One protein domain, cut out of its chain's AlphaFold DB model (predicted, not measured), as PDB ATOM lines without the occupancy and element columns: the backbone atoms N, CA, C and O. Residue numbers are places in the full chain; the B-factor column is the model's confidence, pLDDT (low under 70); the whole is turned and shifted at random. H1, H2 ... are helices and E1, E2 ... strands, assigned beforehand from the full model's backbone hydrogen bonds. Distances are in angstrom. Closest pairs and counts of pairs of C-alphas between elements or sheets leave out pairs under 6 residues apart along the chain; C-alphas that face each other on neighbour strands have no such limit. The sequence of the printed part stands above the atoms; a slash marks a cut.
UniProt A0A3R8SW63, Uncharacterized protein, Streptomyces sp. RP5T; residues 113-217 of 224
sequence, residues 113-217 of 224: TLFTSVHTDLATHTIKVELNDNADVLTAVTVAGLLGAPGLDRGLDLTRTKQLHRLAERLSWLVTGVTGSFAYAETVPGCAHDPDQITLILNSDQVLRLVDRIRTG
ATOM      1  N   THR A 113     140.926 226.764 226.847       84.75
ATOM      2  CA  THR A 113     141.200 227.824 227.838       84.75
ATOM      3  C   THR A 113     142.433 227.561 228.712       84.75
ATOM      4  O   THR A 113     142.506 228.013 229.852       84.75
ATOM      5  N   LEU A 114     143.409 226.819 228.181       84.19
ATOM      6  CA  LEU A 114     144.648 226.515 228.890       84.19
ATOM      7  C   LEU A 114     145.624 227.687 228.800       84.19
ATOM      8  O   LEU A 114     145.864 228.233 227.723       84.19
ATOM      9  N   PHE A 115     146.219 228.041 229.938       81.50
ATOM     10  CA  PHE A 115     147.285 229.031 230.000       81.50
ATOM     11  C   PHE A 115     148.609 228.347 229.663       81.50
ATOM     12  O   PHE A 115     149.247 227.736 230.514       81.50
ATOM     13  N   THR A 116     149.012 228.426 228.400       87.62
ATOM     14  CA  THR A 116     150.268 227.834 227.925       87.62
ATOM     15  C   THR A 116     151.064 228.830 227.110       87.62
ATOM     16  O   THR A 116     150.484 229.549 226.291       87.62
ATOM     17  N   SER A 117     152.383 228.811 227.264       90.44
ATOM     18  CA  SER A 117     153.290 229.502 226.348       90.44
ATOM     19  C   SER A 117     153.860 228.493 225.357       90.44
ATOM     20  O   SER A 117     154.317 227.420 225.748       90.44
ATOM     21  N   VAL A 118     153.832 228.816 224.063       92.81
ATOM     22  CA  VAL A 118     154.433 227.977 223.018       92.81
ATOM     23  C   VAL A 118     155.543 228.766 222.339       92.81
ATOM     24  O   VAL A 118     155.306 229.831 221.772       92.81
ATOM     25  N   HIS A 119     156.757 228.227 222.384       92.88
ATOM     26  CA  HIS A 119     157.958 228.854 221.850       92.88
ATOM     27  C   HIS A 119     158.630 227.943 220.831       92.88
ATOM     28  O   HIS A 119     158.696 226.731 221.012       92.88
ATOM     29  N   THR A 120     159.170 228.530 219.769       91.75
ATOM     30  CA  THR A 120     159.973 227.812 218.774       91.75
ATOM     31  C   THR A 120     161.449 228.111 218.981       91.75
ATOM     32  O   THR A 120     161.836 229.278 219.040       91.75
ATOM     33  N   ASP A 121     162.278 227.077 219.019       88.56
ATOM     34  CA  ASP A 121     163.728 227.196 218.929       88.56
ATOM     35  C   ASP A 121     164.155 226.979 217.474       88.56
ATOM     36  O   ASP A 121     164.055 225.878 216.927       88.56
ATOM     37  N   LEU A 122     164.629 228.053 216.840       79.81
ATOM     38  CA  LEU A 122     165.059 228.026 215.445       79.81
ATOM     39  C   LEU A 122     166.305 227.160 215.235       79.81
ATOM     40  O   LEU A 122     166.447 226.592 214.160       79.81
ATOM     41  N   ALA A 123     167.197 227.055 216.223       83.25
ATOM     42  CA  ALA A 123     168.455 226.331 216.074       83.25
ATOM     43  C   ALA A 123     168.254 224.815 216.098       83.25
ATOM     44  O   ALA A 123     168.938 224.085 215.384       83.25
ATOM     45  N   THR A 124     167.322 224.348 216.926       85.56
ATOM     46  CA  THR A 124     167.057 222.915 217.111       85.56
ATOM     47  C   THR A 124     165.799 222.434 216.393       85.56
ATOM     48  O   THR A 124     165.531 221.236 216.396       85.56
ATOM     49  N   HIS A 125     165.027 223.342 215.784       87.94
ATOM     50  CA  HIS A 125     163.694 223.064 215.235       87.94
ATOM     51  C   HIS A 125     162.777 222.373 216.256       87.94
ATOM     52  O   HIS A 125     161.970 221.503 215.917       87.94
ATOM     53  N   THR A 126     162.923 222.752 217.528       92.25
ATOM     54  CA  THR A 126     162.081 222.246 218.612       92.25
ATOM     55  C   THR A 126     161.030 223.270 219.004       92.25
ATOM     56  O   THR A 126     161.182 224.480 218.823       92.25
ATOM     57  N   ILE A 127     159.931 222.764 219.539       96.06
ATOM     58  CA  ILE A 127     158.795 223.512 220.044       96.06
ATOM     59  C   ILE A 127     158.738 223.230 221.538       96.06
ATOM     60  O   ILE A 127     158.577 222.082 221.960       96.06
ATOM     61  N   LYS A 128     158.907 224.284 222.333       94.94
ATOM     62  CA  LYS A 128     158.783 224.246 223.785       94.94
ATOM     63  C   LYS A 128     157.385 224.685 224.176       94.94
ATOM     64  O   LYS A 128     156.912 225.720 223.715       94.94
ATOM     65  N   VAL A 129     156.737 223.892 225.016       94.50
ATOM     66  CA  VAL A 129     155.390 224.164 225.515       94.50
ATOM     67  C   VAL A 129     155.472 224.262 227.021       94.50
ATOM     68  O   VAL A 129     155.698 223.258 227.691       94.50
ATOM     69  N   GLU A 130     155.306 225.466 227.539       92.44
ATOM     70  CA  GLU A 130     155.262 225.734 228.969       92.44
ATOM     71  C   GLU A 130     153.822 225.564 229.441       92.44
ATOM     72  O   GLU A 130     152.899 226.240 228.973       92.44
ATOM     73  N   LEU A 131     153.627 224.594 230.326       89.94
ATOM     74  CA  LEU A 131     152.352 224.299 230.958       89.94
ATOM     75  C   LEU A 131     152.293 225.121 232.242       89.94
ATOM     76  O   LEU A 131     152.744 224.670 233.295       89.94
ATOM     77  N   ASN A 132     151.791 226.349 232.114       78.44
ATOM     78  CA  ASN A 132     151.757 227.303 233.212       78.44
ATOM     79  C   ASN A 132     150.563 226.977 234.106       78.44
ATOM     80  O   ASN A 132     149.408 227.110 233.692       78.44
ATOM     81  N   ASP A 133     150.839 226.542 235.330       71.31
ATOM     82  CA  ASP A 133     149.798 226.382 236.337       71.31
ATOM     83  C   ASP A 133     149.453 227.762 236.910       71.31
ATOM     84  O   ASP A 133     150.327 228.546 237.288       71.31
ATOM     85  N   ASN A 134     148.160 228.072 236.967       61.03
ATOM     86  CA  ASN A 134     147.660 229.168 237.793       61.03
ATOM     87  C   ASN A 134     147.108 228.577 239.101       61.03
ATOM     88  O   ASN A 134     146.945 227.364 239.218       61.03
ATOM     89  N   ALA A 135     146.838 229.423 240.100       54.31
ATOM     90  CA  ALA A 135     146.471 228.984 241.451       54.31
ATOM     91  C   ALA A 135     145.280 227.999 241.518       54.31
ATOM     92  O   ALA A 135     145.178 227.258 242.494       54.31
ATOM     93  N   ASP A 136     144.431 227.960 240.483       47.38
ATOM     94  CA  ASP A 136     143.203 227.163 240.431       47.38
ATOM     95  C   ASP A 136     143.199 226.088 239.317       47.38
ATOM     96  O   ASP A 136     142.287 225.261 239.267       47.38
ATOM     97  N   VAL A 137     144.193 226.062 238.416       56.41
ATOM     98  CA  VAL A 137     144.232 225.175 237.239       56.41
ATOM     99  C   VAL A 137     145.586 224.486 237.124       56.41
ATOM    100  O   VAL A 137     146.600 225.113 236.822       56.41
ATOM    101  N   LEU A 138     145.565 223.160 237.275       79.31
ATOM    102  CA  LEU A 138     146.678 222.276 236.939       79.31
ATOM    103  C   LEU A 138     146.682 222.025 235.424       79.31
ATOM    104  O   LEU A 138     146.197 220.993 234.947       79.31
ATOM    105  N   THR A 139     147.200 222.982 234.656       87.69
ATOM    106  CA  THR A 139     147.294 222.961 233.187       87.69
ATOM    107  C   THR A 139     147.888 221.644 232.697       87.69
ATOM    108  O   THR A 139     147.350 221.014 231.784       87.69
ATOM    109  N   ALA A 140     148.939 221.164 233.362       89.38
ATOM    110  CA  ALA A 140     149.587 219.895 233.049       89.38
ATOM    111  C   ALA A 140     148.650 218.673 233.184       89.38
ATOM    112  O   ALA A 140     148.685 217.748 232.365       89.38
ATOM    113  N   VAL A 141     147.767 218.679 234.186       90.12
ATOM    114  CA  VAL A 141     146.782 217.612 234.422       90.12
ATOM    115  C   VAL A 141     145.645 217.686 233.413       90.12
ATOM    116  O   VAL A 141     145.219 216.652 232.892       90.12
ATOM    117  N   THR A 142     145.188 218.891 233.077       90.00
ATOM    118  CA  THR A 142     144.161 219.076 232.049       90.00
ATOM    119  C   THR A 142     144.663 218.621 230.681       90.00
ATOM    120  O   THR A 142     143.959 217.883 229.991       90.00
ATOM    121  N   VAL A 143     145.909 218.954 230.319       91.88
ATOM    122  CA  VAL A 143     146.554 218.424 229.106       91.88
ATOM    123  C   VAL A 143     146.579 216.897 229.130       91.88
ATOM    124  O   VAL A 143     146.172 216.271 228.153       91.88
ATOM    125  N   ALA A 144     146.961 216.267 230.245       92.94
ATOM    126  CA  ALA A 144     146.926 214.808 230.348       92.94
ATOM    127  C   ALA A 144     145.517 214.224 230.118       92.94
ATOM    128  O   ALA A 144     145.372 213.200 229.444       92.94
ATOM    129  N   GLY A 145     144.480 214.894 230.627       92.69
ATOM    130  CA  GLY A 145     143.078 214.556 230.382       92.69
ATOM    131  C   GLY A 145     142.709 214.587 228.898       92.69
ATOM    132  O   GLY A 145     142.187 213.594 228.387       92.69
ATOM    133  N   LEU A 146     143.067 215.662 228.187       92.12
ATOM    134  CA  LEU A 146     142.840 215.812 226.740       92.12
ATOM    135  C   LEU A 146     143.552 214.728 225.919       92.12
ATOM    136  O   LEU A 146     143.044 214.261 224.901       92.12
ATOM    137  N   LEU A 147     144.706 214.261 226.395       93.50
ATOM    138  CA  LEU A 147     145.441 213.161 225.774       93.50
ATOM    139  C   LEU A 147     144.842 211.775 226.089       93.50
ATOM    140  O   LEU A 147     145.186 210.786 225.436       93.50
ATOM    141  N   GLY A 148     143.868 211.697 227.001       92.31
ATOM    142  CA  GLY A 148     143.140 210.479 227.365       92.31
ATOM    143  C   GLY A 148     143.619 209.808 228.652       92.31
ATOM    144  O   GLY A 148     143.280 208.650 228.886       92.31
ATOM    145  N   ALA A 149     144.383 210.510 229.489       93.00
ATOM    146  CA  ALA A 149     144.842 210.030 230.790       93.00
ATOM    147  C   ALA A 149     144.336 210.930 231.939       93.00
ATOM    148  O   ALA A 149     145.141 211.538 232.651       93.00
ATOM    149  N   PRO A 150     143.007 211.031 232.152       90.19
ATOM    150  CA  PRO A 150     142.472 211.780 233.282       90.19
ATOM    151  C   PRO A 150     142.955 211.160 234.604       90.19
ATOM    152  O   PRO A 150     142.811 209.956 234.834       90.19
ATOM    153  N   GLY A 151     143.520 211.982 235.490       88.94
ATOM    154  CA  GLY A 151     144.083 211.528 236.765       88.94
ATOM    155  C   GLY A 151     145.555 211.107 236.701       88.94
ATOM    156  O   GLY A 151     145.987 210.290 237.516       88.94
ATOM    157  N   LEU A 152     146.329 211.623 235.740       91.81
ATOM    158  CA  LEU A 152     147.779 211.393 235.654       91.81
ATOM    159  C   LEU A 152     148.529 211.834 236.930       91.81
ATOM    160  O   LEU A 152     149.584 211.292 237.266       91.81
ATOM    161  N   ASP A 153     147.947 212.768 237.671       91.31
ATOM    162  CA  ASP A 153     148.369 213.296 238.966       91.31
ATOM    163  C   ASP A 153     147.992 212.422 240.169       91.31
ATOM    164  O   ASP A 153     148.448 212.683 241.280       91.31
ATOM    165  N   ARG A 154     147.194 211.358 239.994       92.06
ATOM    166  CA  ARG A 154     146.734 210.532 241.121       92.06
ATOM    167  C   ARG A 154     147.901 210.048 241.983       92.06
ATOM    168  O   ARG A 154     148.862 209.435 241.499       92.06
ATOM    169  N   GLY A 155     147.770 210.309 243.284       90.88
ATOM    170  CA  GLY A 155     148.760 209.968 244.306       90.88
ATOM    171  C   GLY A 155     149.982 210.891 244.354       90.88
ATOM    172  O   GLY A 155     150.936 210.563 245.059       90.88
ATOM    173  N   LEU A 156     149.982 212.005 243.615       89.00
ATOM    174  CA  LEU A 156     151.034 213.018 243.654       89.00
ATOM    175  C   LEU A 156     150.599 214.209 244.514       89.00
ATOM    176  O   LEU A 156     149.459 214.656 244.458       89.00
ATOM    177  N   ASP A 157     151.538 214.727 245.300       86.81
ATOM    178  CA  ASP A 157     151.410 216.011 245.994       86.81
ATOM    179  C   ASP A 157     152.195 217.052 245.191       86.81
ATOM    180  O   ASP A 157     153.414 217.156 245.343       86.81
ATOM    181  N   LEU A 158     151.511 217.766 244.292       83.12
ATOM    182  CA  LEU A 158     152.138 218.668 243.315       83.12
ATOM    183  C   LEU A 158     152.747 219.929 243.942       83.12
ATOM    184  O   LEU A 158     153.538 220.601 243.294       83.12
ATOM    185  N   THR A 159     152.492 220.186 245.229       80.88
ATOM    186  CA  THR A 159     153.212 221.219 245.994       80.88
ATOM    187  C   THR A 159     154.676 220.843 246.256       80.88
ATOM    188  O   THR A 159     155.481 221.678 246.666       80.88
ATOM    189  N   ARG A 160     155.048 219.573 246.038       82.62
ATOM    190  CA  ARG A 160     156.409 219.066 246.229       82.62
ATOM    191  C   ARG A 160     157.107 218.889 244.889       82.62
ATOM    192  O   ARG A 160     156.749 217.994 244.122       82.62
ATOM    193  N   THR A 161     158.231 219.576 244.698       82.75
ATOM    194  CA  THR A 161     159.069 219.501 243.485       82.75
ATOM    195  C   THR A 161     159.389 218.065 243.041       82.75
ATOM    196  O   THR A 161     159.318 217.738 241.861       82.75
ATOM    197  N   LYS A 162     159.668 217.140 243.977       86.88
ATOM    198  CA  LYS A 162     159.923 215.721 243.635       86.88
ATOM    199  C   LYS A 162     158.721 215.020 242.992       86.88
ATOM    200  O   LYS A 162     158.910 214.124 242.176       86.88
ATOM    201  N   GLN A 163     157.502 215.355 243.406       89.00
ATOM    202  CA  GLN A 163     156.287 214.770 242.834       89.00
ATOM    203  C   GLN A 163     155.900 215.481 241.535       89.00
ATOM    204  O   GLN A 163     155.421 214.817 240.623       89.00
ATOM    205  N   LEU A 164     156.197 216.777 241.404       87.38
ATOM    206  CA  LEU A 164     156.084 217.488 240.132       87.38
ATOM    207  C   LEU A 164     157.013 216.886 239.065       87.38
ATOM    208  O   LEU A 164     156.585 216.635 237.944       87.38
ATOM    209  N   HIS A 165     158.248 216.528 239.431       89.62
ATOM    210  CA  HIS A 165     159.163 215.822 238.528       89.62
ATOM    211  C   HIS A 165     158.597 214.474 238.063       89.62
ATOM    212  O   HIS A 165     158.693 214.119 236.891       89.62
ATOM    213  N   ARG A 166     157.921 213.744 238.960       92.25
ATOM    214  CA  ARG A 166     157.204 212.512 238.594       92.25
ATOM    215  C   ARG A 166     156.016 212.780 237.673       92.25
ATOM    216  O   ARG A 166     155.726 211.936 236.831       92.25
ATOM    217  N   LEU A 167     155.319 213.909 237.818       92.50
ATOM    218  CA  LEU A 167     154.270 214.304 236.875       92.50
ATOM    219  C   LEU A 167     154.862 214.593 235.489       92.50
ATOM    220  O   LEU A 167     154.332 214.086 234.505       92.50
ATOM    221  N   ALA A 168     155.980 215.321 235.409       93.19
ATOM    222  CA  ALA A 168     156.691 215.561 234.151       93.19
ATOM    223  C   ALA A 168     157.152 214.245 233.496       93.19
ATOM    224  O   ALA A 168     156.926 214.020 232.307       93.19
ATOM    225  N   GLU A 169     157.700 213.309 234.271       95.12
ATOM    226  CA  GLU A 169     158.063 211.981 233.766       95.12
ATOM    227  C   GLU A 169     156.836 211.232 233.212       95.12
ATOM    228  O   GLU A 169     156.861 210.721 232.092       95.12
ATOM    229  N   ARG A 170     155.719 211.216 233.952       96.25
ATOM    230  CA  ARG A 170     154.458 210.610 233.488       96.25
ATOM    231  C   ARG A 170     153.938 211.269 232.208       96.25
ATOM    232  O   ARG A 170     153.461 210.563 231.321       96.25
ATOM    233  N   LEU A 171     154.043 212.593 232.095       95.44
ATOM    234  CA  LEU A 171     153.683 213.336 230.886       95.44
ATOM    235  C   LEU A 171     154.584 212.970 229.709       95.44
ATOM    236  O   LEU A 171     154.067 212.742 228.621       95.44
ATOM    237  N   SER A 172     155.892 212.829 229.926       96.50
ATOM    238  CA  SER A 172     156.837 212.379 228.894       96.50
ATOM    239  C   SER A 172     156.406 211.035 228.305       96.50
ATOM    240  O   SER A 172     156.326 210.881 227.084       96.50
ATOM    241  N   TRP A 173     156.044 210.073 229.160       97.75
ATOM    242  CA  TRP A 173     155.548 208.764 228.725       97.75
ATOM    243  C   TRP A 173     154.212 208.849 227.985       97.75
ATOM    244  O   TRP A 173     154.047 208.210 226.945       97.75
ATOM    245  N   LEU A 174     153.270 209.648 228.491       96.81
ATOM    246  CA  LEU A 174     151.971 209.850 227.851       96.81
ATOM    247  C   LEU A 174     152.124 210.459 226.455       96.81
ATOM    248  O   LEU A 174     151.583 209.928 225.486       96.81
ATOM    249  N   VAL A 175     152.888 211.544 226.342       96.62
ATOM    250  CA  VAL A 175     153.145 212.229 225.071       96.62
ATOM    251  C   VAL A 175     153.911 211.319 224.116       96.62
ATOM    252  O   VAL A 175     153.571 211.261 222.935       96.62
ATOM    253  N   THR A 176     154.874 210.537 224.610       97.00
ATOM    254  CA  THR A 176     155.557 209.508 223.811       97.00
ATOM    255  C   THR A 176     154.569 208.483 223.251       97.00
ATOM    256  O   THR A 176     154.634 208.140 222.072       97.00
ATOM    257  N   GLY A 177     153.608 208.025 224.059       96.44
ATOM    258  CA  GLY A 177     152.559 207.102 223.617       96.44
ATOM    259  C   GLY A 177     151.623 207.700 222.562       96.44
ATOM    260  O   GLY A 177     151.275 207.019 221.601       96.44
ATOM    261  N   VAL A 178     151.243 208.973 222.709       94.94
ATOM    262  CA  VAL A 178     150.379 209.679 221.742       94.94
ATOM    263  C   VAL A 178     151.103 209.933 220.422       94.94
ATOM    264  O   VAL A 178     150.539 209.748 219.346       94.94
ATOM    265  N   THR A 179     152.356 210.369 220.492       94.94
ATOM    266  CA  THR A 179     153.120 210.772 219.307       94.94
ATOM    267  C   THR A 179     153.781 209.586 218.603       94.94
ATOM    268  O   THR A 179     154.035 209.648 217.401       94.94
ATOM    269  N   GLY A 180     154.011 208.480 219.314       93.81
ATOM    270  CA  GLY A 180     154.717 207.307 218.802       93.81
ATOM    271  C   GLY A 180     156.237 207.490 218.727       93.81
ATOM    272  O   GLY A 180     156.918 206.654 218.137       93.81
ATOM    273  N   SER A 181     156.778 208.567 219.300       93.56
ATOM    274  CA  SER A 181     158.212 208.856 219.358       93.56
ATOM    275  C   SER A 181     158.570 209.495 220.697       93.56
ATOM    276  O   SER A 181     157.719 210.084 221.354       93.56
ATOM    277  N   PHE A 182     159.826 209.358 221.129       93.25
ATOM    278  CA  PHE A 182     160.250 209.851 222.440       93.25
ATOM    279  C   PHE A 182     160.049 211.366 222.563       93.25
ATOM    280  O   PHE A 182     160.650 212.139 221.816       93.25
ATOM    281  N   ALA A 183     159.223 211.769 223.522       92.81
ATOM    282  CA  ALA A 183     158.993 213.154 223.899       92.81
ATOM    283  C   ALA A 183     159.515 213.394 225.312       92.81
ATOM    284  O   ALA A 183     159.363 212.547 226.197       92.81
ATOM    285  N   TYR A 184     160.112 214.560 225.517       92.38
ATOM    286  CA  TYR A 184     160.728 214.924 226.781       92.38
ATOM    287  C   TYR A 184     159.914 216.015 227.470       92.38
ATOM    288  O   TYR A 184     159.519 216.997 226.840       92.38
ATOM    289  N   ALA A 185     159.675 215.837 228.764       93.12
ATOM    290  CA  ALA A 185     159.136 216.859 229.638       93.12
ATOM    291  C   ALA A 185     160.077 217.074 230.818       93.12
ATOM    292  O   ALA A 185     160.573 216.117 231.415       93.12
ATOM    293  N   GLU A 186     160.264 218.329 231.196       91.44
ATOM    294  CA  GLU A 186     161.057 218.700 232.359       91.44
ATOM    295  C   GLU A 186     160.304 219.633 233.287       91.44
ATOM    296  O   GLU A 186     159.371 220.324 232.891       91.44
ATOM    297  N   THR A 187     160.732 219.641 234.542       87.81
ATOM    298  CA  THR A 187     160.315 220.639 235.520       87.81
ATOM    299  C   THR A 187     161.308 221.783 235.506       87.81
ATOM    300  O   THR A 187     162.485 221.561 235.804       87.81
ATOM    301  N   VAL A 188     160.836 222.990 235.229       83.25
ATOM    302  CA  VAL A 188     161.623 224.208 235.400       83.25
ATOM    303  C   VAL A 188     161.252 224.801 236.761       83.25
ATOM    304  O   VAL A 188     160.071 225.077 236.988       83.25
ATOM    305  N   PRO A 189     162.217 224.958 237.686       77.06
ATOM    306  CA  PRO A 189     161.953 225.570 238.979       77.06
ATOM    307  C   PRO A 189     161.416 226.990 238.818       77.06
ATOM    308  O   PRO A 189     161.948 227.776 238.030       77.06
ATOM    309  N   GLY A 190     160.396 227.307 239.601       72.50
ATOM    310  CA  GLY A 190     159.835 228.637 239.710       72.50
ATOM    311  C   GLY A 190     160.776 229.604 240.426       72.50
ATOM    312  O   GLY A 190     161.809 229.229 240.993       72.50
ATOM    313  N   CYS A 191     160.399 230.877 240.430       73.88
ATOM    314  CA  CYS A 191     161.051 231.908 241.229       73.88
ATOM    315  C   CYS A 191     160.073 232.481 242.265       73.88
ATOM    316  O   CYS A 191     158.941 232.034 242.392       73.88
ATOM    317  N   ALA A 192     160.482 233.499 243.026       69.62
ATOM    318  CA  ALA A 192     159.594 234.125 244.014       69.62
ATOM    319  C   ALA A 192     158.285 234.689 243.415       69.62
ATOM    320  O   ALA A 192     157.348 234.961 244.162       69.62
ATOM    321  N   HIS A 193     158.233 234.878 242.094       67.69
ATOM    322  CA  HIS A 193     157.116 235.490 241.379       67.69
ATOM    323  C   HIS A 193     156.374 234.517 240.453       67.69
ATOM    324  O   HIS A 193     155.259 234.837 240.059       67.69
ATOM    325  N   ASP A 194     156.950 233.343 240.164       69.69
ATOM    326  CA  ASP A 194     156.401 232.361 239.224       69.69
ATOM    327  C   ASP A 194     156.505 230.948 239.819       69.69
ATOM    328  O   ASP A 194     157.565 230.604 240.347       69.69
ATOM    329  N   PRO A 195     155.447 230.122 239.763       72.94
ATOM    330  CA  PRO A 195     155.482 228.757 240.287       72.94
ATOM    331  C   PRO A 195     156.408 227.839 239.472       72.94
ATOM    332  O   PRO A 195     156.807 228.161 238.355       72.94
ATOM    333  N   ASP A 196     156.744 226.670 240.036       78.19
ATOM    334  CA  ASP A 196     157.382 225.593 239.267       78.19
ATOM    335  C   ASP A 196     156.492 225.235 238.061       78.19
ATOM    336  O   ASP A 196     155.278 225.089 238.203       78.19
ATOM    337  N   GLN A 197     157.096 225.049 236.887       84.31
ATOM    338  CA  GLN A 197     156.378 224.760 235.641       84.31
ATOM    339  C   GLN A 197     156.854 223.454 235.003       84.31
ATOM    340  O   GLN A 197     157.984 223.007 235.223       84.31
ATOM    341  N   ILE A 198     155.997 222.844 234.182       90.44
ATOM    342  CA  ILE A 198     156.375 221.709 233.333       90.44
ATOM    343  C   ILE A 198     156.514 222.197 231.895       90.44
ATOM    344  O   ILE A 198     155.579 222.766 231.336       90.44
ATOM    345  N   THR A 199     157.655 221.912 231.279       93.00
ATOM    346  CA  THR A 199     157.929 222.242 229.880       93.00
ATOM    347  C   THR A 199     158.016 220.966 229.055       93.00
ATOM    348  O   THR A 199     158.807 220.078 229.370       93.00
ATOM    349  N   LEU A 200     157.229 220.870 227.981       95.12
ATOM    350  CA  LEU A 200     157.382 219.834 226.955       95.12
ATOM    351  C   LEU A 200     158.340 220.328 225.872       95.12
ATOM    352  O   LEU A 200     158.219 221.468 225.429       95.12
ATOM    353  N   ILE A 201     159.245 219.468 225.406       95.50
ATOM    354  CA  ILE A 201     160.140 219.738 224.274       95.50
ATOM    355  C   ILE A 201     159.809 218.748 223.160       95.50
ATOM    356  O   ILE A 201     159.935 217.535 223.336       95.50
ATOM    357  N   LEU A 202     159.361 219.277 222.023       96.31
ATOM    358  CA  LEU A 202     158.752 218.508 220.941       96.31
ATOM    359  C   LEU A 202     159.330 218.912 219.584       96.31
ATOM    360  O   LEU A 202     159.776 220.040 219.411       96.31
ATOM    361  N   ASN A 203     159.278 218.025 218.596       94.88
ATOM    362  CA  ASN A 203     159.453 218.398 217.190       94.88
ATOM    363  C   ASN A 203     158.094 218.640 216.501       94.88
ATOM    364  O   ASN A 203     157.034 218.353 217.064       94.88
ATOM    365  N   SER A 204     158.118 219.152 215.269       94.75
ATOM    366  CA  SER A 204     156.908 219.470 214.495       94.75
ATOM    367  C   SER A 204     155.960 218.278 214.328       94.75
ATOM    368  O   SER A 204     154.757 218.427 214.532       94.75
ATOM    369  N   ASP A 205     156.477 217.082 214.032       94.81
ATOM    370  CA  ASP A 205     155.656 215.879 213.833       94.81
ATOM    371  C   ASP A 205     154.943 215.451 215.121       94.81
ATOM    372  O   ASP A 205     153.766 215.081 215.106       94.81
ATOM    373  N   GLN A 206     155.647 215.518 216.254       96.19
ATOM    374  CA  GLN A 206     155.075 215.262 217.574       96.19
ATOM    375  C   GLN A 206     153.962 216.258 217.887       96.19
ATOM    376  O   GLN A 206     152.891 215.865 218.350       96.19
ATOM    377  N   VAL A 207     154.192 217.537 217.590       96.56
ATOM    378  CA  VAL A 207     153.196 218.583 217.797       96.56
ATOM    379  C   VAL A 207     151.945 218.351 216.955       96.56
ATOM    380  O   VAL A 207     150.847 218.412 217.499       96.56
ATOM    381  N   LEU A 208     152.077 218.028 215.667       95.31
ATOM    382  CA  LEU A 208     150.913 217.783 214.808       95.31
ATOM    383  C   LEU A 208     150.064 216.610 215.316       95.31
ATOM    384  O   LEU A 208     148.840 216.716 215.390       95.31
ATOM    385  N   ARG A 209     150.699 215.528 215.778       95.31
ATOM    386  CA  ARG A 209     149.984 214.394 216.392       95.31
ATOM    387  C   ARG A 209     149.283 214.775 217.693       95.31
ATOM    388  O   ARG A 209     148.177 214.303 217.954       95.31
ATOM    389  N   LEU A 210     149.907 215.622 218.514       95.38
ATOM    390  CA  LEU A 210     149.267 216.152 219.718       95.38
ATOM    391  C   LEU A 210     148.077 217.045 219.379       95.38
ATOM    392  O   LEU A 210     147.038 216.903 220.013       95.38
ATOM    393  N   VAL A 211     148.195 217.915 218.375       95.69
ATOM    394  CA  VAL A 211     147.097 218.766 217.895       95.69
ATOM    395  C   VAL A 211     145.904 217.916 217.474       95.69
ATOM    396  O   VAL A 211     144.789 218.162 217.938       95.69
ATOM    397  N   ASP A 212     146.132 216.889 216.655       94.12
ATOM    398  CA  ASP A 212     145.077 215.972 216.223       94.12
ATOM    399  C   ASP A 212     144.432 215.270 217.419       94.12
ATOM    400  O   ASP A 212     143.203 215.178 217.514       94.12
ATOM    401  N   ARG A 213     145.247 214.822 218.381       93.94
ATOM    402  CA  ARG A 213     144.752 214.175 219.596       93.94
ATOM    403  C   ARG A 213     143.937 215.120 220.477       93.94
ATOM    404  O   ARG A 213     142.899 214.700 220.968       93.94
ATOM    405  N   ILE A 214     144.378 216.359 220.670       93.19
ATOM    406  CA  ILE A 214     143.681 217.366 221.483       93.19
ATOM    407  C   ILE A 214     142.335 217.711 220.841       93.19
ATOM    408  O   ILE A 214     141.306 217.655 221.508       93.19
ATOM    409  N   ARG A 215     142.313 217.967 219.526       91.38
ATOM    410  CA  ARG A 215     141.091 218.325 218.784       91.38
ATOM    411  C   ARG A 215     140.052 217.203 218.731       91.38
ATOM    412  O   ARG A 215     138.860 217.480 218.635       91.38
ATOM    413  N   THR A 216     140.497 215.949 218.752       85.69
ATOM    414  CA  THR A 216     139.623 214.760 218.731       85.69
ATOM    415  C   THR A 216     139.392 214.157 220.116       85.69
ATOM    416  O   THR A 216     138.632 213.195 220.255       85.69
ATOM    417  N   GLY A 217     140.058 214.694 221.138       68.31
ATOM    418  CA  GLY A 217     139.958 214.236 222.511       68.31
ATOM    419  C   GLY A 217     138.551 214.460 223.068       68.31
ATOM    420  O   GLY A 217     137.832 215.357 222.621       68.31
TER     421      GLY A 217
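AT A GLANCE: This is residues 113 to 217 of the 224 residues of an uncharacterized protein of Streptomyces sp. RP5T (UniProt A0A3R8SW63). A strongly twisted wall of four strands has three helices over one face and its other face bare: the long H2 runs along one edge strand, E3, while the shorter H1 and H3 stand up from the sheet. The printed part has 105 residues, with E1, E2, H1, H2, E3, E4 and H3 along it, mixed in class. The sheet's order is E1, E2, E4, E3, antiparallel throughout. The whole is compact, with a radius of gyration of the C-alphas of 13.1 A and spans of 33 by 31 by 25 A.

IN THESE COORDINATES: E1, residues 116 to 121, begins at C-alpha 116 (150.268, 227.834, 227.925) and is 16.2 A long. E2 is residues 126 to 131, 15.9 A. H1 is residues 139 to 146, and H2 is residues 161 to 179, 26.4 A. E3 is residues 184 to 188; E4 is residues 197 to 202, 16.1 A. H3, residues 204 to 216, is 18.4 A long and ends at C-alpha 216 (139.623, 214.760, 218.731).

HOW THE PARTS SIT: E1 and E2 form a hairpin, with N 119 and O 128 2.8 A apart. E2 and E4 are antiparallel, with N 129 and O 200 at 2.9 A. E3 and E4 form a hairpin, with N 199 and O 186 at 2.8 A. E2, H1 H2, E3 make a split strand-helix-strand unit, two strands running the same way with E4 between them, its crossover right-handed. The helices lie on the same face, making two layers. H2 is over E3, 7.3 A high, closest at the C-alphas of Ser 172 and Ala 185, 5.1 A. H2 touches H3 with residues 175 to 179 alone, about perpendicular at 89 degrees; the C-alphas of Thr 179 and Gln 206 are closest, 5.2 A. H1, over E2, is close to but not clearly touching H2, the closest C-alphas being Ala 144 and Leu 171, 6.9 A. In H1, H2 and H3 every O i to N i+4 pair is within hydrogen-bond range.

THE WHOLE: The C-alphas of Ala 123 and Gly 155, the two farthest apart, are 38.1 A apart. The printed part has no cut. The link from H1 to H2, 14 residues, is long. Confidence is under 70 at residues 134 to 137, 192 to 194 and 217.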